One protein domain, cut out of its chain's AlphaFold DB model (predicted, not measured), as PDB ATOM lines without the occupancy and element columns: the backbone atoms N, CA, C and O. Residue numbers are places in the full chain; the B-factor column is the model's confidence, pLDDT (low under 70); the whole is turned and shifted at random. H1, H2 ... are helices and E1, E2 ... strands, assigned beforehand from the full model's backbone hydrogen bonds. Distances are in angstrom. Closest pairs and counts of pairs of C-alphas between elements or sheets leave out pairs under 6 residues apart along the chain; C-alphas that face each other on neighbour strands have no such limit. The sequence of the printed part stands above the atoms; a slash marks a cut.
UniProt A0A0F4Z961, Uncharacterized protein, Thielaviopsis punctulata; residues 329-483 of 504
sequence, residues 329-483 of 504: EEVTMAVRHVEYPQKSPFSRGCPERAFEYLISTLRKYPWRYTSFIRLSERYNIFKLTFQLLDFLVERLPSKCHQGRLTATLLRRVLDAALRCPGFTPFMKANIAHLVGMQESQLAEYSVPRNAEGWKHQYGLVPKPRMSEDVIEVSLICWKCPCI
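What this domain is: This is residues 329 to 483 of the 504 residues of an uncharacterized protein of Thielaviopsis punctulata (UniProt A0A0F4Z961). Two layers of helices make the body: H1, H4 and H6 side by side, running the same way, and over them H3 and H5, running against them. H2 lies at one end of the long axis; at the other, beyond H6, come H8, the short strand E1 and H9, which makes the far end. The printed part has 155 residues, with nine named helices and one named strand in the order H1 to H8, E1, H9; the class is mostly helix. It is compact, with a radius of gyration of the C-alphas of 17.1 A, but elongated in outline, spanning 58 by 34 by 25 A.

How they stand to each other: H1, residues 329 to 339, touches H4, residues 375 to 395, at a shallow tilt of 8 degrees, the same way; the closest C-alphas, of Val 331 and Leu 384, are 6.2 A apart. H2, residues 345 to 349, is close to H1 but not clearly touching, C-alphas 337 and 347 being closest at 5.8 A. H3, residues 353 to 364, touches H1 with residue 354 alone, 5.8 A from Ala 334 between C-alphas, at a steep tilt of 39 degrees, opposite ways. H3 touches H5, residues 407 to 418, at a shallow tilt of 31 degrees, the same way, closest at C-alphas 359 and 413, 5.8 A. H1, H3, H4 and H5 form an up-and-down bundle, each running against the one before it. H4 and H5 are a helical hairpin, closest at C-alphas 392 and 410, 6.9 A. H5 and H6, residues 425 to 434, are another, closest at C-alphas 418 and 428, 5.6 A. H4 touches H6 at a shallow tilt of 17 degrees, the same way, with residues 382 to 390 alone; C-alphas 386 and 431 are closest, 6.4 A apart. H7, residues 439 to 444, is close to H6 but not clearly touching, C-alphas 432 and 442 being closest at 7.3 A. H8, residues 451 to 454, touches H6, closest at C-alphas 426 and 451, 5.0 A. E1, residues 460 to 462, pairs with no named strand. H9, residues 468 to 479, only just touches H8, with 3 pairs of C-alphas within 8 A, closest at 453 and 475, 6.9 A. Every O i to N i+4 pair is within hydrogen-bond range in H3, H4, H5, H6 and H9; H1 has 6 of 7, H7 1 of 2, H2 0 of 1 with 1 of 2 O i to N i+3 pairs, and H8 is too short for one.

Where its parts are: H1 begins at C-alpha 329 (-66.249, -3.056, 27.636). H4, the longest helix, measures 30.3 A from first to last C-alpha; H9, 16.8 A, ends at C-alpha 479 (-65.732, 26.882, 48.281).

The domain as a whole: The C-alphas of Pro 345 and Cys 482 are the two farthest apart, 58.7 A. The printed part has no cut, and the link from H4 to H5 is long. Confidence is under 70 at residues 400 to 402 and 478 to 483.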
ATOM      1  N   GLU A 329     -66.734  -2.368  28.829       91.06
ATOM      2  CA  GLU A 329     -66.249  -3.056  27.636       91.06
ATOM      3  C   GLU A 329     -66.771  -2.387  26.360       91.06
ATOM      4  O   GLU A 329     -66.019  -2.241  25.397       91.06
ATOM      5  N   GLU A 330     -68.031  -1.936  26.347       91.25
ATOM      6  CA  GLU A 330     -68.597  -1.189  25.218       91.25
ATOM      7  C   GLU A 330     -67.856   0.136  24.995       91.25
ATOM      8  O   GLU A 330     -67.523   0.471  23.855       91.25
ATOM      9  N   VAL A 331     -67.561   0.861  26.080       92.94
ATOM     10  CA  VAL A 331     -66.773   2.104  26.051       92.94
ATOM     11  C   VAL A 331     -65.366   1.839  25.519       92.94
ATOM     12  O   VAL A 331     -64.929   2.482  24.564       92.94
ATOM     13  N   THR A 332     -64.680   0.848  26.084       93.38
ATOM     14  CA  THR A 332     -63.316   0.484  25.689       93.38
ATOM     15  C   THR A 332     -63.264   0.084  24.218       93.38
ATOM     16  O   THR A 332     -62.409   0.559  23.470       93.38
ATOM     17  N   MET A 333     -64.204  -0.744  23.762       92.25
ATOM     18  CA  MET A 333     -64.247  -1.186  22.371       92.25
ATOM     19  C   MET A 333     -64.495  -0.040  21.390       92.25
ATOM     20  O   MET A 333     -63.873  -0.019  20.328       92.25
ATOM     21  N   ALA A 334     -65.346   0.931  21.738       92.81
ATOM     22  CA  ALA A 334     -65.568   2.111  20.904       92.81
ATOM     23  C   ALA A 334     -64.270   2.907  20.674       92.81
ATOM     24  O   ALA A 334     -64.002   3.317  19.545       92.81
ATOM     25  N   VAL A 335     -63.428   3.046  21.705       94.50
ATOM     26  CA  VAL A 335     -62.098   3.670  21.584       94.50
ATOM     27  C   VAL A 335     -61.164   2.814  20.727       94.50
ATOM     28  O   VAL A 335     -60.539   3.322  19.796       94.50
ATOM     29  N   ARG A 336     -61.104   1.498  20.977       93.12
ATOM     30  CA  ARG A 336     -60.209   0.580  20.246       93.12
ATOM     31  C   ARG A 336     -60.473   0.554  18.739       93.12
ATOM     32  O   ARG A 336     -59.517   0.425  17.975       93.12
ATOM     33  N   HIS A 337     -61.727   0.702  18.305       91.94
ATOM     34  CA  HIS A 337     -62.081   0.786  16.879       91.94
ATOM     35  C   HIS A 337     -61.457   1.993  16.174       91.94
ATOM     36  O   HIS A 337     -61.142   1.909  14.986       91.94
ATOM     37  N   VAL A 338     -61.245   3.093  16.899       91.56
ATOM     38  CA  VAL A 338     -60.601   4.307  16.377       91.56
ATOM     39  C   VAL A 338     -59.087   4.251  16.549       91.56
ATOM     40  O   VAL A 338     -58.357   4.629  15.632       91.56
ATOM     41  N   GLU A 339     -58.608   3.765  17.690       91.25
ATOM     42  CA  GLU A 339     -57.182   3.679  18.013       91.25
ATOM     43  C   GLU A 339     -56.450   2.693  17.086       91.25
ATOM     44  O   GLU A 339     -55.422   3.039  16.507       91.25
ATOM     45  N   TYR A 340     -57.019   1.499  16.874       89.38
ATOM     46  CA  TYR A 340     -56.420   0.430  16.066       89.38
ATOM     47  C   TYR A 340     -57.338  -0.024  14.920       89.38
ATOM     48  O   TYR A 340     -57.776  -1.181  14.896       89.38
ATOM     49  N   PRO A 341     -57.609   0.835  13.920       84.25
ATOM     50  CA  PRO A 341     -58.529   0.517  12.830       84.25
ATOM     51  C   PRO A 341     -58.083  -0.708  12.016       84.25
ATOM     52  O   PRO A 341     -58.907  -1.432  11.476       84.25
ATOM     53  N   GLN A 342     -56.787  -1.020  11.970       83.81
ATOM     54  CA  GLN A 342     -56.251  -2.225  11.329       83.81
ATOM     55  C   GLN A 342     -56.730  -3.537  11.972       83.81
ATOM     56  O   GLN A 342     -56.741  -4.566  11.301       83.81
ATOM     57  N   LYS A 343     -57.137  -3.509  13.248       85.44
ATOM     58  CA  LYS A 343     -57.692  -4.671  13.961       85.44
ATOM     59  C   LYS A 343     -59.208  -4.807  13.775       85.44
ATOM     60  O   LYS A 343     -59.770  -5.834  14.137       85.44
ATOM     61  N   SER A 344     -59.865  -3.800  13.195       84.62
ATOM     62  CA  SER A 344     -61.298  -3.801  12.899       84.62
ATOM     63  C   SER A 344     -61.531  -3.468  11.416       84.62
ATOM     64  O   SER A 344     -61.547  -2.294  11.034       84.62
ATOM     65  N   PRO A 345     -61.744  -4.477  10.549       81.75
ATOM     66  CA  PRO A 345     -61.828  -4.259   9.102       81.75
ATOM     67  C   PRO A 345     -62.948  -3.284   8.709       81.75
ATOM     68  O   PRO A 345     -62.794  -2.527   7.752       81.75
ATOM     69  N   PHE A 346     -64.048  -3.252   9.469       86.44
ATOM     70  CA  PHE A 346     -65.163  -2.330   9.237       86.44
ATOM     71  C   PHE A 346     -64.835  -0.895   9.662       86.44
ATOM     72  O   PHE A 346     -65.150   0.042   8.926       86.44
ATOM     73  N   SER A 347     -64.138  -0.718  10.786       84.44
ATOM     74  CA  SER A 347     -63.732   0.607  11.271       84.44
ATOM     75  C   SER A 347     -62.675   1.251  10.375       84.44
ATOM     76  O   SER A 347     -62.674   2.466  10.205       84.44
ATOM     77  N   ARG A 348     -61.822   0.451   9.714       84.44
ATOM     78  CA  ARG A 348     -60.881   0.961   8.702       84.44
ATOM     79  C   ARG A 348     -61.592   1.641   7.528       84.44
ATOM     80  O   ARG A 348     -61.106   2.653   7.032       84.44
ATOM     81  N   GLY A 349     -62.705   1.069   7.064       85.31
ATOM     82  CA  GLY A 349     -63.472   1.619   5.944       85.31
ATOM     83  C   GLY A 349     -64.342   2.817   6.329       85.31
ATOM     84  O   GLY A 349     -64.609   3.663   5.480       85.31
ATOM     85  N   CYS A 350     -64.789   2.871   7.587       90.12
ATOM     86  CA  CYS A 350     -65.715   3.886   8.105       90.12
ATOM     87  C   CYS A 350     -65.264   4.388   9.483       90.12
ATOM     88  O   CYS A 350     -65.913   4.086  10.491       90.12
ATOM     89  N   PRO A 351     -64.149   5.129   9.558       90.19
ATOM     90  CA  PRO A 351     -63.609   5.602  10.831       90.19
ATOM     91  C   PRO A 351     -64.566   6.557  11.565       90.19
ATOM     92  O   PRO A 351     -64.490   6.681  12.783       90.19
ATOM     93  N   GLU A 352     -65.500   7.197  10.857       93.00
ATOM     94  CA  GLU A 352     -66.540   8.062  11.417       93.00
ATOM     95  C   GLU A 352     -67.531   7.319  12.334       93.00
ATOM     96  O   GLU A 352     -68.178   7.940  13.176       93.00
ATOM     97  N   ARG A 353     -67.644   5.986  12.212       93.69
ATOM     98  CA  ARG A 353     -68.718   5.202  12.840       93.69
ATOM     99  C   ARG A 353     -68.719   5.270  14.365       93.69
ATOM    100  O   ARG A 353     -69.780   5.387  14.972       93.69
ATOM    101  N   ALA A 354     -67.542   5.225  14.983       93.81
ATOM    102  CA  ALA A 354     -67.419   5.318  16.438       93.81
ATOM    103  C   ALA A 354     -67.877   6.691  16.964       93.81
ATOM    104  O   ALA A 354     -68.470   6.782  18.037       93.81
ATOM    105  N   PHE A 355     -67.669   7.749  16.179       95.69
ATOM    106  CA  PHE A 355     -68.116   9.102  16.499       95.69
ATOM    107  C   PHE A 355     -69.628   9.256  16.336       95.69
ATOM    108  O   PHE A 355     -70.279   9.866  17.176       95.69
ATOM    109  N   GLU A 356     -70.212   8.666  15.292       95.31
ATOM    110  CA  GLU A 356     -71.669   8.638  15.102       95.31
ATOM    111  C   GLU A 356     -72.376   7.837  16.207       95.31
ATOM    112  O   GLU A 356     -73.430   8.250  16.701       95.31
ATOM    113  N   TYR A 357     -71.763   6.731  16.642       95.00
ATOM    114  CA  TYR A 357     -72.198   5.978  17.815       95.00
ATOM    115  C   TYR A 357     -72.142   6.836  19.083       95.00
ATOM    116  O   TYR A 357     -73.111   6.856  19.843       95.00
ATOM    117  N   LEU A 358     -71.051   7.580  19.296       96.69
ATOM    118  CA  LEU A 358     -70.918   8.494  20.428       96.69
ATOM    119  C   LEU A 358     -72.002   9.582  20.407       96.69
ATOM    120  O   LEU A 358     -72.657   9.797  21.422       96.69
ATOM    121  N   ILE A 359     -72.231  10.234  19.266       96.94
ATOM    122  CA  ILE A 359     -73.275  11.261  19.119       96.94
ATOM    123  C   ILE A 359     -74.645  10.682  19.488       96.94
ATOM    124  O   ILE A 359     -75.350  11.245  20.327       96.94
ATOM    125  N   SER A 360     -75.001   9.533  18.903       95.75
ATOM    126  CA  SER A 360     -76.280   8.863  19.178       95.75
ATOM    127  C   SER A 360     -76.395   8.477  20.651       95.75
ATOM    128  O   SER A 360     -77.448   8.648  21.259       95.75
ATOM    129  N   THR A 361     -75.294   8.012  21.245       95.56
ATOM    130  CA  THR A 361     -75.213   7.696  22.669       95.56
ATOM    131  C   THR A 361     -75.502   8.932  23.510       95.56
ATOM    132  O   THR A 361     -76.446   8.913  24.285       95.56
ATOM    133  N   LEU A 362     -74.770  10.034  23.326       96.25
ATOM    134  CA  LEU A 362     -74.939  11.259  24.116       96.25
ATOM    135  C   LEU A 362     -76.354  11.845  24.013       96.25
ATOM    136  O   LEU A 362     -76.881  12.332  25.014       96.25
ATOM    137  N   ARG A 363     -76.963  11.778  22.821       94.12
ATOM    138  CA  ARG A 363     -78.308  12.306  22.545       94.12
ATOM    139  C   ARG A 363     -79.428  11.430  23.100       94.12
ATOM    140  O   ARG A 363     -80.404  11.972  23.606       94.12
ATOM    141  N   LYS A 364     -79.301  10.104  23.009       94.31
ATOM    142  CA  LYS A 364     -80.342   9.166  23.460       94.31
ATOM    143  C   LYS A 364     -80.142   8.669  24.888       94.31
ATOM    144  O   LYS A 364     -81.032   8.016  25.418       94.31
ATOM    145  N   TYR A 365     -79.012   8.951  25.532       95.31
ATOM    146  CA  TYR A 365     -78.784   8.516  26.906       95.31
ATOM    147  C   TYR A 365     -79.817   9.146  27.867       95.31
ATOM    148  O   TYR A 365     -80.087  10.346  27.773       95.31
ATOM    149  N   PRO A 366     -80.403   8.376  28.806       94.50
ATOM    150  CA  PRO A 366     -81.546   8.805  29.619       94.50
ATOM    151  C   PRO A 366     -81.148   9.731  30.785       94.50
ATOM    152  O   PRO A 366     -81.469   9.466  31.941       94.50
ATOM    153  N   TRP A 367     -80.464  10.846  30.501       94.06
ATOM    154  CA  TRP A 367     -79.882  11.766  31.494       94.06
ATOM    155  C   TRP A 367     -80.863  12.280  32.552       94.06
ATOM    156  O   TRP A 367     -80.457  12.547  33.684       94.06
ATOM    157  N   ARG A 368     -82.147  12.399  32.196       93.50
ATOM    158  CA  ARG A 368     -83.218  12.821  33.104       93.50
ATOM    159  C   ARG A 368     -83.429  11.840  34.261       93.50
ATOM    160  O   ARG A 368     -83.785  12.253  35.361       93.50
ATOM    161  N   TYR A 369     -83.160  10.556  34.045       93.25
ATOM    162  CA  TYR A 369     -83.414   9.477  34.998       93.25
ATOM    163  C   TYR A 369     -82.174   9.201  35.855       93.25
ATOM    164  O   TYR A 369     -81.596   8.114  35.836       93.25
ATOM    165  N   THR A 370     -81.754  10.207  36.625       91.94
ATOM    166  CA  THR A 370     -80.515  10.163  37.423       91.94
ATOM    167  C   THR A 370     -80.490   9.037  38.456       91.94
ATOM    168  O   THR A 370     -79.411   8.579  38.813       91.94
ATOM    169  N   SER A 371     -81.646   8.525  38.886       91.06
ATOM    170  CA  SER A 371     -81.762   7.357  39.776       91.06
ATOM    171  C   SER A 371     -81.255   6.042  39.162       91.06
ATOM    172  O   SER A 371     -81.081   5.051  39.873       91.06
ATOM    173  N   PHE A 372     -81.016   6.010  37.849       91.62
ATOM    174  CA  PHE A 372     -80.413   4.878  37.145       91.62
ATOM    175  C   PHE A 372     -78.939   5.098  36.796       91.62
ATOM    176  O   PHE A 372     -78.276   4.151  36.383       91.62
ATOM    177  N   ILE A 373     -78.419   6.318  36.936       93.19
ATOM    178  CA  ILE A 373     -77.109   6.695  36.402       93.19
ATOM    179  C   ILE A 373     -76.134   6.884  37.556       93.19
ATOM    180  O   ILE A 373     -76.283   7.795  38.371       93.19
ATOM    181  N   ARG A 374     -75.095   6.047  37.602       91.88
ATOM    182  CA  ARG A 374     -74.000   6.211  38.566       91.88
ATOM    183  C   ARG A 374     -73.033   7.303  38.117       91.88
ATOM    184  O   ARG A 374     -72.869   7.557  36.923       91.88
ATOM    185  N   LEU A 375     -72.334   7.904  39.081       90.94
ATOM    186  CA  LEU A 375     -71.277   8.880  38.799       90.94
ATOM    187  C   LEU A 375     -70.150   8.275  37.952       90.94
ATOM    188  O   LEU A 375     -69.694   8.916  37.007       90.94
ATOM    189  N   SER A 376     -69.764   7.029  38.236       91.44
ATOM    190  CA  SER A 376     -68.775   6.291  37.445       91.44
ATOM    191  C   SER A 376     -69.221   6.083  35.997       91.44
ATOM    192  O   SER A 376     -68.442   6.304  35.077       91.44
ATOM    193  N   GLU A 377     -70.494   5.757  35.764       92.69
ATOM    194  CA  GLU A 377     -71.029   5.570  34.411       92.69
ATOM    195  C   GLU A 377     -71.020   6.878  33.610       92.69
ATOM    196  O   GLU A 377     -70.571   6.914  32.463       92.69
ATOM    197  N   ARG A 378     -71.422   7.987  34.240       94.44
ATOM    198  CA  ARG A 378     -71.299   9.321  33.639       94.44
ATOM    199  C   ARG A 378     -69.847   9.650  33.295       94.44
ATOM    200  O   ARG A 378     -69.587  10.163  32.206       94.44
ATOM    201  N   TYR A 379     -68.915   9.375  34.208       94.00
ATOM    202  CA  TYR A 379     -67.495   9.605  33.962       94.00
ATOM    203  C   TYR A 379     -66.973   8.752  32.802       94.00
ATOM    204  O   TYR A 379     -66.259   9.276  31.957       94.00
ATOM    205  N   ASN A 380     -67.391   7.491  32.685       95.06
ATOM    206  CA  ASN A 380     -66.998   6.623  31.573       95.06
ATOM    207  C   ASN A 380     -67.465   7.173  30.215       95.06
ATOM    208  O   ASN A 380     -66.703   7.158  29.249       95.06
ATOM    209  N   ILE A 381     -68.679   7.729  30.141       96.69
ATOM    210  CA  ILE A 381     -69.187   8.390  28.926       96.69
ATOM    211  C   ILE A 381     -68.394   9.668  28.622       96.69
ATOM    212  O   ILE A 381     -68.073   9.942  27.463       96.69
ATOM    213  N   PHE A 382     -68.040  10.444  29.648       97.06
ATOM    214  CA  PHE A 382     -67.164  11.604  29.491       97.06
ATOM    215  C   PHE A 382     -65.764  11.201  28.996       97.06
ATOM    216  O   PHE A 382     -65.293  11.768  28.013       97.06
ATOM    217  N   LYS A 383     -65.134  10.189  29.606       96.62
ATOM    218  CA  LYS A 383     -63.822   9.645  29.221       96.62
ATOM    219  C   LYS A 383     -63.832   9.176  27.765       96.62
ATOM    220  O   LYS A 383     -62.976   9.601  26.994       96.62
ATOM    221  N   LEU A 384     -64.857   8.417  27.361       97.12
ATOM    222  CA  LEU A 384     -65.081   8.029  25.963       97.12
ATOM    223  C   LEU A 384     -65.131   9.248  25.035       97.12
ATOM    224  O   LEU A 384     -64.467   9.279  24.002       97.12
ATOM    225  N   THR A 385     -65.929  10.250  25.408       98.25
ATOM    226  CA  THR A 385     -66.115  11.469  24.610       98.25
ATOM    227  C   THR A 385     -64.805  12.219  24.428       98.25
ATOM    228  O   THR A 385     -64.465  12.595  23.309       98.25
ATOM    229  N   PHE A 386     -64.062  12.403  25.519       97.56
ATOM    230  CA  PHE A 386     -62.792  13.113  25.528       97.56
ATOM    231  C   PHE A 386     -61.749  12.396  24.664       97.56
ATOM    232  O   PHE A 386     -61.160  13.016  23.785       97.56
ATOM    233  N   GLN A 387     -61.585  11.081  24.843       97.31
ATOM    234  CA  GLN A 387     -60.632  10.282  24.066       97.31
ATOM    235  C   GLN A 387     -60.958  10.285  22.572       97.31
ATOM    236  O   GLN A 387     -60.069  10.467  21.746       97.31
ATOM    237  N   LEU A 388     -62.231  10.105  22.201       96.75
ATOM    238  CA  LEU A 388     -62.621  10.152  20.794       96.75
ATOM    239  C   LEU A 388     -62.384  11.548  20.203       96.75
ATOM    240  O   LEU A 388     -61.795  11.650  19.129       96.75
ATOM    241  N   LEU A 389     -62.776  12.621  20.891       97.00
ATOM    242  CA  LEU A 389     -62.510  13.982  20.418       97.00
ATOM    243  C   LEU A 389     -61.018  14.252  20.212       97.00
ATOM    244  O   LEU A 389     -60.668  14.817  19.179       97.00
ATOM    245  N   ASP A 390     -60.163  13.805  21.130       96.00
ATOM    246  CA  ASP A 390     -58.707  13.949  21.024       96.00
ATOM    247  C   ASP A 390     -58.184  13.274  19.744       96.00
ATOM    248  O   ASP A 390     -57.564  13.922  18.898       96.00
ATOM    249  N   PHE A 391     -58.591  12.021  19.495       94.12
ATOM    250  CA  PHE A 391     -58.273  11.325  18.243       94.12
ATOM    251  C   PHE A 391     -58.778  12.059  16.996       94.12
ATOM    252  O   PHE A 391     -58.112  12.054  15.957       94.12
ATOM    253  N   LEU A 392     -59.975  12.648  17.051       94.12
ATOM    254  CA  LEU A 392     -60.543  13.359  15.908       94.12
ATOM    255  C   LEU A 392     -59.767  14.645  15.617       94.12
ATOM    256  O   LEU A 392     -59.425  14.888  14.461       94.12
ATOM    257  N   VAL A 393     -59.458  15.436  16.646       94.06
ATOM    258  CA  VAL A 393     -58.672  16.673  16.532       94.06
ATOM    259  C   VAL A 393     -57.278  16.380  15.990       94.06
ATOM    260  O   VAL A 393     -56.843  17.049  15.053       94.06
ATOM    261  N   GLU A 394     -56.611  15.344  16.499       92.31
ATOM    262  CA  GLU A 394     -55.275  14.947  16.046       92.31
ATOM    263  C   GLU A 394     -55.266  14.497  14.574       92.31
ATOM    264  O   GLU A 394     -54.343  14.807  13.817       92.31
ATOM    265  N   ARG A 395     -56.300  13.769  14.128       90.25
ATOM    266  CA  ARG A 395     -56.332  13.162  12.782       90.25
ATOM    267  C   ARG A 395     -56.885  14.065  11.686       90.25
ATOM    268  O   ARG A 395     -56.650  13.782  10.507       90.25
ATOM    269  N   LEU A 396     -57.611  15.125  12.033       90.06
ATOM    270  CA  LEU A 396     -58.195  16.048  11.056       90.06
ATOM    271  C   LEU A 396     -57.151  16.745  10.160       90.06
ATOM    272  O   LEU A 396     -57.347  16.735   8.940       90.06
ATOM    273  N   PRO A 397     -56.033  17.295  10.685       86.62
ATOM    274  CA  PRO A 397     -55.004  17.941   9.868       86.62
ATOM    275  C   PRO A 397     -54.338  16.990   8.872       86.62
ATOM    276  O   PRO A 397     -54.061  17.369   7.735       86.62
ATOM    277  N   SER A 398     -54.131  15.735   9.278       79.88
ATOM    278  CA  SER A 398     -53.411  14.722   8.501       79.88
ATOM    279  C   SER A 398     -54.138  14.291   7.225       79.88
ATOM    280  O   SER A 398     -53.547  13.603   6.397       79.88
ATOM    281  N   LYS A 399     -55.426  14.643   7.059       71.75
ATOM    282  CA  LYS A 399     -56.280  14.233   5.925       71.75
ATOM    283  C   LYS A 399     -56.181  12.726   5.612       71.75
ATOM    284  O   LYS A 399     -56.387  12.315   4.479       71.75
ATOM    285  N   CYS A 400     -55.891  11.881   6.605       67.25
ATOM    286  CA  CYS A 400     -55.646  10.445   6.403       67.25
ATOM    287  C   CYS A 400     -56.895   9.707   5.872       67.25
ATOM    288  O   CYS A 400     -56.801   8.695   5.185       67.25
ATOM    289  N   HIS A 401     -58.082  10.259   6.140       68.75
ATOM    290  CA  HIS A 401     -59.375   9.681   5.775       68.75
ATOM    291  C   HIS A 401     -60.225  10.659   4.949       68.75
ATOM    292  O   HIS A 401     -61.380  10.915   5.302       68.75
ATOM    293  N   GLN A 402     -59.629  11.243   3.895       64.75
ATOM    294  CA  GLN A 402     -60.249  12.245   3.007       64.75
ATOM    295  C   GLN A 402     -61.730  11.936   2.734       64.75
ATOM    296  O   GLN A 402     -62.072  10.931   2.117       64.75
ATOM    297  N   GLY A 403     -62.611  12.805   3.238       75.75
ATOM    298  CA  GLY A 403     -64.061  12.751   3.022       75.75
ATOM    299  C   GLY A 403     -64.892  12.072   4.118       75.75
ATOM    300  O   GLY A 403     -66.101  12.278   4.147       75.75
ATOM    301  N   ARG A 404     -64.282  11.315   5.041       86.56
ATOM    302  CA  ARG A 404     -64.998  10.593   6.117       86.56
ATOM    303  C   ARG A 404     -64.851  11.288   7.471       86.56
ATOM    304  O   ARG A 404     -65.842  11.698   8.073       86.56
ATOM    305  N   LEU A 405     -63.609  11.511   7.909       91.62
ATOM    306  CA  LEU A 405     -63.328  12.366   9.065       91.62
ATOM    307  C   LEU A 405     -63.293  13.821   8.598       91.62
ATOM    308  O   LEU A 405     -62.412  14.218   7.838       91.62
ATOM    309  N   THR A 406     -64.285  14.605   9.013       91.81
ATOM    310  CA  THR A 406     -64.496  15.970   8.519       91.81
ATOM    311  C   THR A 406     -64.630  16.964   9.667       91.81
ATOM    312  O   THR A 406     -65.042  16.607  10.771       91.81
ATOM    313  N   ALA A 407     -64.355  18.242   9.398       92.31
ATOM    314  CA  ALA A 407     -64.630  19.319  10.352       92.31
ATOM    315  C   ALA A 407     -66.121  19.378  10.739       92.31
ATOM    316  O   ALA A 407     -66.468  19.753  11.857       92.31
ATOM    317  N   THR A 408     -67.010  18.956   9.834       92.50
ATOM    318  CA  THR A 408     -68.442  18.821  10.122       92.50
ATOM    319  C   THR A 408     -68.720  17.724  11.141       92.50
ATOM    320  O   THR A 408     -69.505  17.954  12.056       92.50
ATOM    321  N   LEU A 409     -68.054  16.569  11.043       94.00
ATOM    322  CA  LEU A 409     -68.149  15.529  12.068       94.00
ATOM    323  C   LEU A 409     -67.660  16.043  13.427       94.00
ATOM    324  O   LEU A 409     -68.360  15.857  14.416       94.00
ATOM    325  N   LEU A 410     -66.523  16.747  13.475       94.88
ATOM    326  CA  LEU A 410     -66.022  17.341  14.722       94.88
ATOM    327  C   LEU A 410     -67.037  18.293  15.348       94.88
ATOM    328  O   LEU A 410     -67.336  18.163  16.531       94.88
ATOM    329  N   ARG A 411     -67.611  19.204  14.556       94.00
ATOM    330  CA  ARG A 411     -68.642  20.132  15.037       94.00
ATOM    331  C   ARG A 411     -69.846  19.395  15.619       94.00
ATOM    332  O   ARG A 411     -70.345  19.795  16.660       94.00
ATOM    333  N   ARG A 412     -70.290  18.311  14.978       95.19
ATOM    334  CA  ARG A 412     -71.412  17.485  15.451       95.19
ATOM    335  C   ARG A 412     -71.103  16.786  16.776       95.19
ATOM    336  O   ARG A 412     -71.925  16.825  17.687       95.19
ATOM    337  N   VAL A 413     -69.912  16.191  16.910       96.25
ATOM    338  CA  VAL A 413     -69.478  15.570  18.175       96.25
ATOM    339  C   VAL A 413     -69.379  16.622  19.280       96.25
ATOM    340  O   VAL A 413     -69.879  16.393  20.380       96.25
ATOM    341  N   LEU A 414     -68.793  17.786  18.983       95.94
ATOM    342  CA  LEU A 414     -68.690  18.900  19.926       95.94
ATOM    343  C   LEU A 414     -70.055  19.416  20.365       95.94
ATOM    344  O   LEU A 414     -70.280  19.578  21.561       95.94
ATOM    345  N   ASP A 415     -70.975  19.623  19.427       95.12
ATOM    346  CA  ASP A 415     -72.321  20.090  19.742       95.12
ATOM    347  C   ASP A 415     -73.064  19.089  20.637       95.12
ATOM    348  O   ASP A 415     -73.628  19.471  21.661       95.12
ATOM    349  N   ALA A 416     -72.991  17.792  20.315       95.94
ATOM    350  CA  ALA A 416     -73.580  16.737  21.138       95.94
ATOM    351  C   ALA A 416     -72.960  16.675  22.546       95.94
ATOM    352  O   ALA A 416     -73.681  16.505  23.530       95.94
ATOM    353  N   ALA A 417     -71.640  16.841  22.660       96.88
ATOM    354  CA  ALA A 417     -70.918  16.786  23.926       96.88
ATOM    355  C   ALA A 417     -71.165  18.021  24.809       96.88
ATOM    356  O   ALA A 417     -71.470  17.889  25.993       96.88
ATOM    357  N   LEU A 418     -71.090  19.228  24.248       95.38
ATOM    358  CA  LEU A 418     -71.257  20.474  25.001       95.38
ATOM    359  C   LEU A 418     -72.725  20.747  25.357       95.38
ATOM    360  O   LEU A 418     -73.010  21.292  26.425       95.38
ATOM    361  N   ARG A 419     -73.678  20.286  24.537       93.56
ATOM    362  CA  ARG A 419     -75.113  20.313  24.877       93.56
ATOM    363  C   ARG A 419     -75.563  19.126  25.726       93.56
ATOM    364  O   ARG A 419     -76.719  19.096  26.137       93.56
ATOM    365  N   CYS A 420     -74.680  18.173  26.031       94.50
ATOM    366  CA  CYS A 420     -75.007  17.043  26.892       94.50
ATOM    367  C   CYS A 420     -75.436  17.552  28.285       94.50
ATOM    368  O   CYS A 420     -74.644  18.224  28.958       94.50
ATOM    369  N   PRO A 421     -76.663  17.252  28.752       92.88
ATOM    370  CA  PRO A 421     -77.114  17.671  30.079       92.88
ATOM    371  C   PRO A 421     -76.410  16.883  31.191       92.88
ATOM    372  O   PRO A 421     -76.290  17.368  32.311       92.88
ATOM    373  N   GLY A 422     -75.915  15.681  30.881       92.94
ATOM    374  CA  GLY A 422     -75.187  14.830  31.814       92.94
ATOM    375  C   GLY A 422     -73.790  15.314  32.180       92.94
ATOM    376  O   GLY A 422     -73.258  14.875  33.196       92.94
ATOM    377  N   PHE A 423     -73.181  16.183  31.373       94.69
ATOM    378  CA  PHE A 423     -71.824  16.663  31.620       94.69
ATOM    379  C   PHE A 423     -71.823  17.880  32.531       94.69
ATOM    380  O   PHE A 423     -72.566  18.840  32.324       94.69
ATOM    381  N   THR A 424     -70.945  17.844  33.532       92.62
ATOM    382  CA  THR A 424     -70.752  18.971  34.443       92.62
ATOM    383  C   THR A 424     -70.118  20.151  33.702       92.62
ATOM    384  O   THR A 424     -69.433  19.949  32.692       92.62
ATOM    385  N   PRO A 425     -70.267  21.386  34.210       92.62
ATOM    386  CA  PRO A 425     -69.551  22.541  33.674       92.62
ATOM    387  C   PRO A 425     -68.045  22.302  33.520       92.62
ATOM    388  O   PRO A 425     -67.471  22.631  32.487       92.62
ATOM    389  N   PHE A 426     -67.427  21.635  34.500       93.12
ATOM    390  CA  PHE A 426     -66.010  21.279  34.457       93.12
ATOM    391  C   PHE A 426     -65.671  20.319  33.304       93.12
ATOM    392  O   PHE A 426     -64.713  20.542  32.569       93.12
ATOM    393  N   MET A 427     -66.481  19.276  33.092       95.38
ATOM    394  CA  MET A 427     -66.306  18.345  31.970       95.38
ATOM    395  C   MET A 427     -66.419  19.058  30.617       95.38
ATOM    396  O   MET A 427     -65.599  18.834  29.725       95.38
ATOM    397  N   LYS A 428     -67.404  19.951  30.468       95.62
ATOM    398  CA  LYS A 428     -67.591  20.741  29.241       95.62
ATOM    399  C   LYS A 428     -66.416  21.683  28.984       95.62
ATOM    400  O   LYS A 428     -65.949  21.760  27.853       95.62
ATOM    401  N   ALA A 429     -65.896  22.334  30.023       94.31
ATOM    402  CA  ALA A 429     -64.712  23.179  29.913       94.31
ATOM    403  C   ALA A 429     -63.463  22.389  29.491       94.31
ATOM    404  O   ALA A 429     -62.723  22.852  28.629       94.31
ATOM    405  N   ASN A 430     -63.271  21.166  30.002       95.56
ATOM    406  CA  ASN A 430     -62.176  20.296  29.557       95.56
ATOM    407  C   ASN A 430     -62.286  19.954  28.062       95.56
ATOM    408  O   ASN A 430     -61.290  19.999  27.345       95.56
ATOM    409  N   ILE A 431     -63.495  19.651  27.575       97.06
ATOM    410  CA  ILE A 431     -63.749  19.399  26.145       97.06
ATOM    411  C   ILE A 431     -63.469  20.650  25.303       97.06
ATOM    412  O   ILE A 431     -62.852  20.561  24.245       97.06
ATOM    413  N   ALA A 432     -63.906  21.819  25.764       95.38
ATOM    414  CA  ALA A 432     -63.674  23.077  25.070       95.38
ATOM    415  C   ALA A 432     -62.182  23.438  25.004       95.38
ATOM    416  O   ALA A 432     -61.695  23.860  23.955       95.38
ATOM    417  N   HIS A 433     -61.448  23.207  26.096       94.38
ATOM    418  CA  HIS A 433     -60.002  23.392  26.150       94.38
ATOM    419  C   HIS A 433     -59.276  22.463  25.170       94.38
ATOM    420  O   HIS A 433     -58.419  22.926  24.421       94.38
ATOM    421  N   LEU A 434     -59.669  21.183  25.116       95.44
ATOM    422  CA  LEU A 434     -59.106  20.190  24.193       95.44
ATOM    423  C   LEU A 434     -59.150  20.657  22.729       95.44
ATOM    424  O   LEU A 434     -58.205  20.431  21.981       95.44
ATOM    425  N   VAL A 435     -60.232  21.325  22.320       93.94
ATOM    426  CA  VAL A 435     -60.408  21.795  20.935       93.94
ATOM    427  C   VAL A 435     -59.982  23.247  20.708       93.94
ATOM    428  O   VAL A 435     -60.199  23.777  19.619       93.94
ATOM    429  N   GLY A 436     -59.388  23.900  21.713       92.81
ATOM    430  CA  GLY A 436     -58.936  25.290  21.618       92.81
ATOM    431  C   GLY A 436     -60.072  26.304  21.436       92.81
ATOM    432  O   GLY A 436     -59.904  27.297  20.732       92.81
ATOM    433  N   MET A 437     -61.241  26.041  22.026       93.44
ATOM    434  CA  MET A 437     -62.414  26.916  21.932       93.44
ATOM    435  C   MET A 437     -62.208  28.223  22.719       93.44
ATOM    436  O   MET A 437     -61.669  28.211  23.825       93.44
ATOM    437  N   GLN A 438     -62.665  29.350  22.166       89.94
ATOM    438  CA  GLN A 438     -62.600  30.657  22.832       89.94
ATOM    439  C   GLN A 438     -63.746  30.853  23.841       89.94
ATOM    440  O   GLN A 438     -64.811  30.247  23.721       89.94
ATOM    441  N   GLU A 439     -63.567  31.765  24.803       84.50
ATOM    442  CA  GLU A 439     -64.558  32.069  25.853       84.50
ATOM    443  C   GLU A 439     -65.911  32.543  25.286       84.50
ATOM    444  O   GLU A 439     -66.969  32.169  25.790       84.50
ATOM    445  N   SER A 440     -65.904  33.287  24.177       84.88
ATOM    446  CA  SER A 440     -67.129  33.720  23.488       84.88
ATOM    447  C   SER A 440     -67.969  32.551  22.963       84.88
ATOM    448  O   SER A 440     -69.195  32.609  22.987       84.88
ATOM    449  N   GLN A 441     -67.319  31.473  22.522       88.00
ATOM    450  CA  GLN A 441     -67.981  30.266  22.024       88.00
ATOM    451  C   GLN A 441     -68.492  29.397  23.180       88.00
ATOM    452  O   GLN A 441     -69.545  28.778  23.074       88.00
ATOM    453  N   LEU A 442     -67.786  29.386  24.315       86.88
ATOM    454  CA  LEU A 442     -68.230  28.705  25.536       86.88
ATOM    455  C   LEU A 442     -69.560  29.257  26.064       86.88
ATOM    456  O   LEU A 442     -70.410  28.485  26.521       86.88
ATOM    457  N   ALA A 443     -69.765  30.571  25.940       84.88
ATOM    458  CA  ALA A 443     -71.016  31.223  26.313       84.88
ATOM    459  C   ALA A 443     -72.217  30.698  25.500       84.88
ATOM    460  O   ALA A 443     -73.301  30.525  26.060       84.88
ATOM    461  N   GLU A 444     -72.032  30.350  24.217       88.00
ATOM    462  CA  GLU A 444     -73.082  29.752  23.370       88.00
ATOM    463  C   GLU A 444     -73.588  28.414  23.938       88.00
ATOM    464  O   GLU A 444     -74.774  28.088  23.857       88.00
ATOM    465  N   TYR A 445     -72.699  27.660  24.586       88.81
ATOM    466  CA  TYR A 445     -73.011  26.381  25.223       88.81
ATOM    467  C   TYR A 445     -73.436  26.508  26.689       88.81
ATOM    468  O   TYR A 445     -73.604  25.490  27.367       88.81
ATOM    469  N   SER A 446     -73.636  27.736  27.184       87.06
ATOM    470  CA  SER A 446     -73.992  28.016  28.582       87.06
ATOM    471  C   SER A 446     -72.996  27.409  29.583       87.06
ATOM    472  O   SER A 446     -73.386  26.929  30.651       87.06
ATOM    473  N   VAL A 447     -71.708  27.383  29.227       88.38
ATOM    474  CA  VAL A 447     -70.635  26.983  30.142       88.38
ATOM    475  C   VAL A 447     -70.215  28.220  30.950       88.38
ATOM    476  O   VAL A 447     -69.806  29.201  30.338       88.38
ATOM    477  N   PRO A 448     -70.299  28.197  32.294       87.44
ATOM    478  CA  PRO A 448     -69.872  29.312  33.140       87.44
ATOM    479  C   PRO A 448     -68.385  29.639  32.960       87.44
ATOM    480  O   PRO A 448     -67.575  28.711  32.876       87.44
ATOM    481  N   ARG A 449     -68.003  30.923  33.014       84.62
ATOM    482  CA  ARG A 449     -66.589  31.358  32.900       84.62
ATOM    483  C   ARG A 449     -65.658  30.649  33.880       84.62
ATOM    484  O   ARG A 449     -64.618  30.127  33.496       84.62
ATOM    485  N   ASN A 450     -66.050  30.559  35.153       84.25
ATOM    486  CA  ASN A 450     -65.274  29.863  36.182       84.25
ATOM    487  C   ASN A 450     -65.649  28.370  36.294       84.25
ATOM    488  O   ASN A 450     -65.950  27.865  37.378       84.25
ATOM    489  N   ALA A 451     -65.663  27.647  35.171       87.81
ATOM    490  CA  ALA A 451     -66.009  26.224  35.131       87.81
ATOM    491  C   ALA A 451     -65.057  25.330  35.955       87.81
ATOM    492  O   ALA A 451     -65.488  24.314  36.501       87.81
ATOM    493  N   GLU A 452     -63.791  25.720  36.129       84.88
ATOM    494  CA  GLU A 452     -62.833  25.070  37.049       84.88
ATOM    495  C   GLU A 452     -63.314  25.100  38.508       84.88
ATOM    496  O   GLU A 452     -63.068  24.195  39.315       84.88
ATOM    497  N   GLY A 453     -64.099  26.127  38.829       82.31
ATOM    498  CA  GLY A 453     -64.904  26.247  40.027       82.31
ATOM    499  C   GLY A 453     -65.741  25.000  40.347       82.31
ATOM    500  O   GLY A 453     -65.966  24.688  41.508       82.31
ATOM    501  N   TRP A 454     -66.158  24.237  39.347       87.81
ATOM    502  CA  TRP A 454     -67.109  23.138  39.504       87.81
ATOM    503  C   TRP A 454     -66.453  21.788  39.782       87.81
ATOM    504  O   TRP A 454     -67.128  20.756  39.801       87.81
ATOM    505  N   LYS A 455     -65.137  21.775  40.015       81.00
ATOM    506  CA  LYS A 455     -64.419  20.587  40.472       81.00
ATOM    507  C   LYS A 455     -65.122  20.019  41.718       81.00
ATOM    508  O   LYS A 455     -65.341  20.751  42.680       81.00
ATOM    509  N   HIS A 456     -65.483  18.736  41.672       81.69
ATOM    510  CA  HIS A 456     -66.241  17.990  42.695       81.69
ATOM    511  C   HIS A 456     -67.760  18.246  42.779       81.69
ATOM    512  O   HIS A 456     -68.446  17.569  43.540       81.69
ATOM    513  N   GLN A 457     -68.329  19.135  41.958       84.25
ATOM    514  CA  GLN A 457     -69.778  19.381  41.921       84.25
ATOM    515  C   GLN A 457     -70.467  18.487  40.886       84.25
ATOM    516  O   GLN A 457     -70.912  18.934  39.831       84.25
ATOM    517  N   TYR A 458     -70.526  17.184  41.168       80.81
ATOM    518  CA  TYR A 458     -70.998  16.199  40.192       80.81
ATOM    519  C   TYR A 458     -72.524  16.150  40.052       80.81
ATOM    520  O   TYR A 458     -73.026  15.810  38.987       80.81
ATOM    521  N   GLY A 459     -73.287  16.470  41.095       81.75
ATOM    522  CA  GLY A 459     -74.757  16.424  41.056       81.75
ATOM    523  C   GLY A 459     -75.425  17.708  40.561       81.75
ATOM    524  O   GLY A 459     -76.612  17.684  40.229       81.75
ATOM    525  N   LEU A 460     -74.672  18.809  40.521       86.94
ATOM    526  CA  LEU A 460     -75.200  20.152  40.330       86.94
ATOM    527  C   LEU A 460     -74.861  20.703  38.950       86.94
ATOM    528  O   LEU A 460     -73.776  20.495  38.411       86.94
ATOM    529  N   VAL A 461     -75.806  21.458  38.411       89.56
ATOM    530  CA  VAL A 461     -75.668  22.210  37.167       89.56
ATOM    531  C   VAL A 461     -76.241  23.617  37.350       89.56
ATOM    532  O   VAL A 461     -77.064  23.827  38.251       89.56
ATOM    533  N   PRO A 462     -75.826  24.591  36.519       90.06
ATOM    534  CA  PRO A 462     -76.419  25.920  36.525       90.06
ATOM    535  C   PRO A 462     -77.929  25.851  36.285       90.06
ATOM    536  O   PRO A 462     -78.397  25.180  35.363       90.06
ATOM    537  N   LYS A 463     -78.702  26.559  37.109       90.06
ATOM    538  CA  LYS A 463     -80.142  26.715  36.912       90.06
ATOM    539  C   LYS A 463     -80.392  27.526  35.630       90.06
ATOM    540  O   LYS A 463     -79.786  28.587  35.462       90.06
ATOM    541  N   PRO A 464     -81.283  27.076  34.725       86.50
ATOM    542  CA  PRO A 464     -81.576  27.810  33.500       86.50
ATOM    543  C   PRO A 464     -82.041  29.237  33.795       86.50
ATOM    544  O   PRO A 464     -82.832  29.450  34.715       86.50
ATOM    545  N   ARG A 465     -81.587  30.197  32.979       85.56
ATOM    546  CA  ARG A 465     -81.910  31.635  33.087       85.56
ATOM    547  C   ARG A 465     -81.407  32.325  34.362       85.56
ATOM    548  O   ARG A 465     -81.741  33.486  34.575       85.56
ATOM    549  N   MET A 466     -80.617  31.645  35.190       89.25
ATOM    550  CA  MET A 466     -79.906  32.301  36.280       89.25
ATOM    551  C   MET A 466     -78.786  33.171  35.709       89.25
ATOM    552  O   MET A 466     -78.134  32.782  34.738       89.25
ATOM    553  N   SER A 467     -78.572  34.347  36.293       88.75
ATOM    554  CA  SER A 467     -77.498  35.231  35.858       88.75
ATOM    555  C   SER A 467     -76.130  34.645  36.229       88.75
ATOM    556  O   SER A 467     -75.950  34.033  37.286       88.75
ATOM    557  N   GLU A 468     -75.163  34.798  35.322       85.81
ATOM    558  CA  GLU A 468     -73.828  34.199  35.456       85.81
ATOM    559  C   GLU A 468     -73.089  34.696  36.707       85.81
ATOM    560  O   GLU A 468     -72.457  33.919  37.417       85.81
ATOM    561  N   ASP A 469     -73.250  35.972  37.034       87.50
ATOM    562  CA  ASP A 469     -72.648  36.613  38.200       87.50
ATOM    563  C   ASP A 469     -73.167  36.054  39.539       87.50
ATOM    564  O   ASP A 469     -72.391  35.881  40.479       87.50
ATOM    565  N   VAL A 470     -74.453  35.696  39.630       88.69
ATOM    566  CA  VAL A 470     -75.027  35.033  40.813       88.69
ATOM    567  C   VAL A 470     -74.462  33.621  40.951       88.69
ATOM    568  O   VAL A 470     -74.053  33.230  42.043       88.69
ATOM    569  N   ILE A 471     -74.368  32.874  39.845       88.31
ATOM    570  CA  ILE A 471     -73.745  31.542  39.831       88.31
ATOM    571  C   ILE A 471     -72.303  31.620  40.346       88.31
ATOM    572  O   ILE A 471     -71.920  30.842  41.221       88.31
ATOM    573  N   GLU A 472     -71.509  32.560  39.830       84.69
ATOM    574  CA  GLU A 472     -70.107  32.733  40.215       84.69
ATOM    575  C   GLU A 472     -69.945  33.078  41.696       84.69
ATOM    576  O   GLU A 472     -69.157  32.435  42.397       84.69
ATOM    577  N   VAL A 473     -70.707  34.057  42.194       82.44
ATOM    578  CA  VAL A 473     -70.639  34.485  43.596       82.44
ATOM    579  C   VAL A 473     -71.042  33.347  44.532       82.44
ATOM    580  O   VAL A 473     -70.322  33.064  45.492       82.44
ATOM    581  N   SER A 474     -72.134  32.636  44.240       82.38
ATOM    582  CA  SER A 474     -72.575  31.503  45.062       82.38
ATOM    583  C   SER A 474     -71.563  30.356  45.075       82.38
ATOM    584  O   SER A 474     -71.340  29.752  46.125       82.38
ATOM    585  N   LEU A 475     -70.904  30.080  43.945       80.69
ATOM    586  CA  LEU A 475     -69.874  29.044  43.849       80.69
ATOM    587  C   LEU A 475     -68.626  29.395  44.679       80.69
ATOM    588  O   LEU A 475     -68.051  28.528  45.338       80.69
ATOM    589  N   ILE A 476     -68.220  30.671  44.673       76.00
ATOM    590  CA  ILE A 476     -67.113  31.178  45.499       76.00
ATOM    591  C   ILE A 476     -67.458  31.050  46.984       76.00
ATOM    592  O   ILE A 476     -66.632  30.560  47.757       76.00
ATOM    593  N   CYS A 477     -68.672  31.444  47.378       71.19
ATOM    594  CA  CYS A 477     -69.134  31.308  48.756       71.19
ATOM    595  C   CYS A 477     -69.077  29.845  49.213       71.19
ATOM    596  O   CYS A 477     -68.509  29.567  50.263       71.19
ATOM    597  N   TRP A 478     -69.559  28.902  48.396       69.00
ATOM    598  CA  TRP A 478     -69.535  27.463  48.699       69.00
ATOM    599  C   TRP A 478     -68.133  26.866  48.871       69.00
ATOM    600  O   TRP A 478     -67.960  25.936  49.654       69.00
ATOM    601  N   LYS A 479     -67.114  27.385  48.174       63.09
ATOM    602  CA  LYS A 479     -65.732  26.882  48.281       63.09
ATOM    603  C   LYS A 479     -64.972  27.350  49.514       63.09
ATOM    604  O   LYS A 479     -63.951  26.753  49.848       63.09
ATOM    605  N   CYS A 480     -65.422  28.412  50.170       51.75
ATOM    606  CA  CYS A 480     -64.771  28.937  51.359       51.75
ATOM    607  C   CYS A 480     -65.675  28.723  52.580       51.75
ATOM    608  O   CYS A 480     -66.521  29.573  52.859       51.75
ATOM    609  N   PRO A 481     -65.449  27.663  53.380       45.38
ATOM    610  CA  PRO A 481     -66.142  27.482  54.657       45.38
ATOM    611  C   PRO A 481     -65.968  28.687  55.593       45.38
ATOM    612  O   PRO A 481     -66.859  29.016  56.356       45.38
ATOM    613  N   CYS A 482     -64.848  29.408  55.490       40.66
ATOM    614  CA  CYS A 482     -64.575  30.640  56.237       40.66
ATOM    615  C   CYS A 482     -65.295  31.897  55.699       40.66
ATOM    616  O   CYS A 482     -65.282  32.937  56.352       40.66
ATOM    617  N   ILE A 483     -65.924  31.824  54.519       40.25
ATOM    618  CA  ILE A 483     -66.875  32.835  54.022       40.25
ATOM    619  C   ILE A 483     -68.308  32.455  54.434       40.25
ATOM    620  O   ILE A 483     -69.128  33.341  54.662       40.25
TER     621      ILE A 483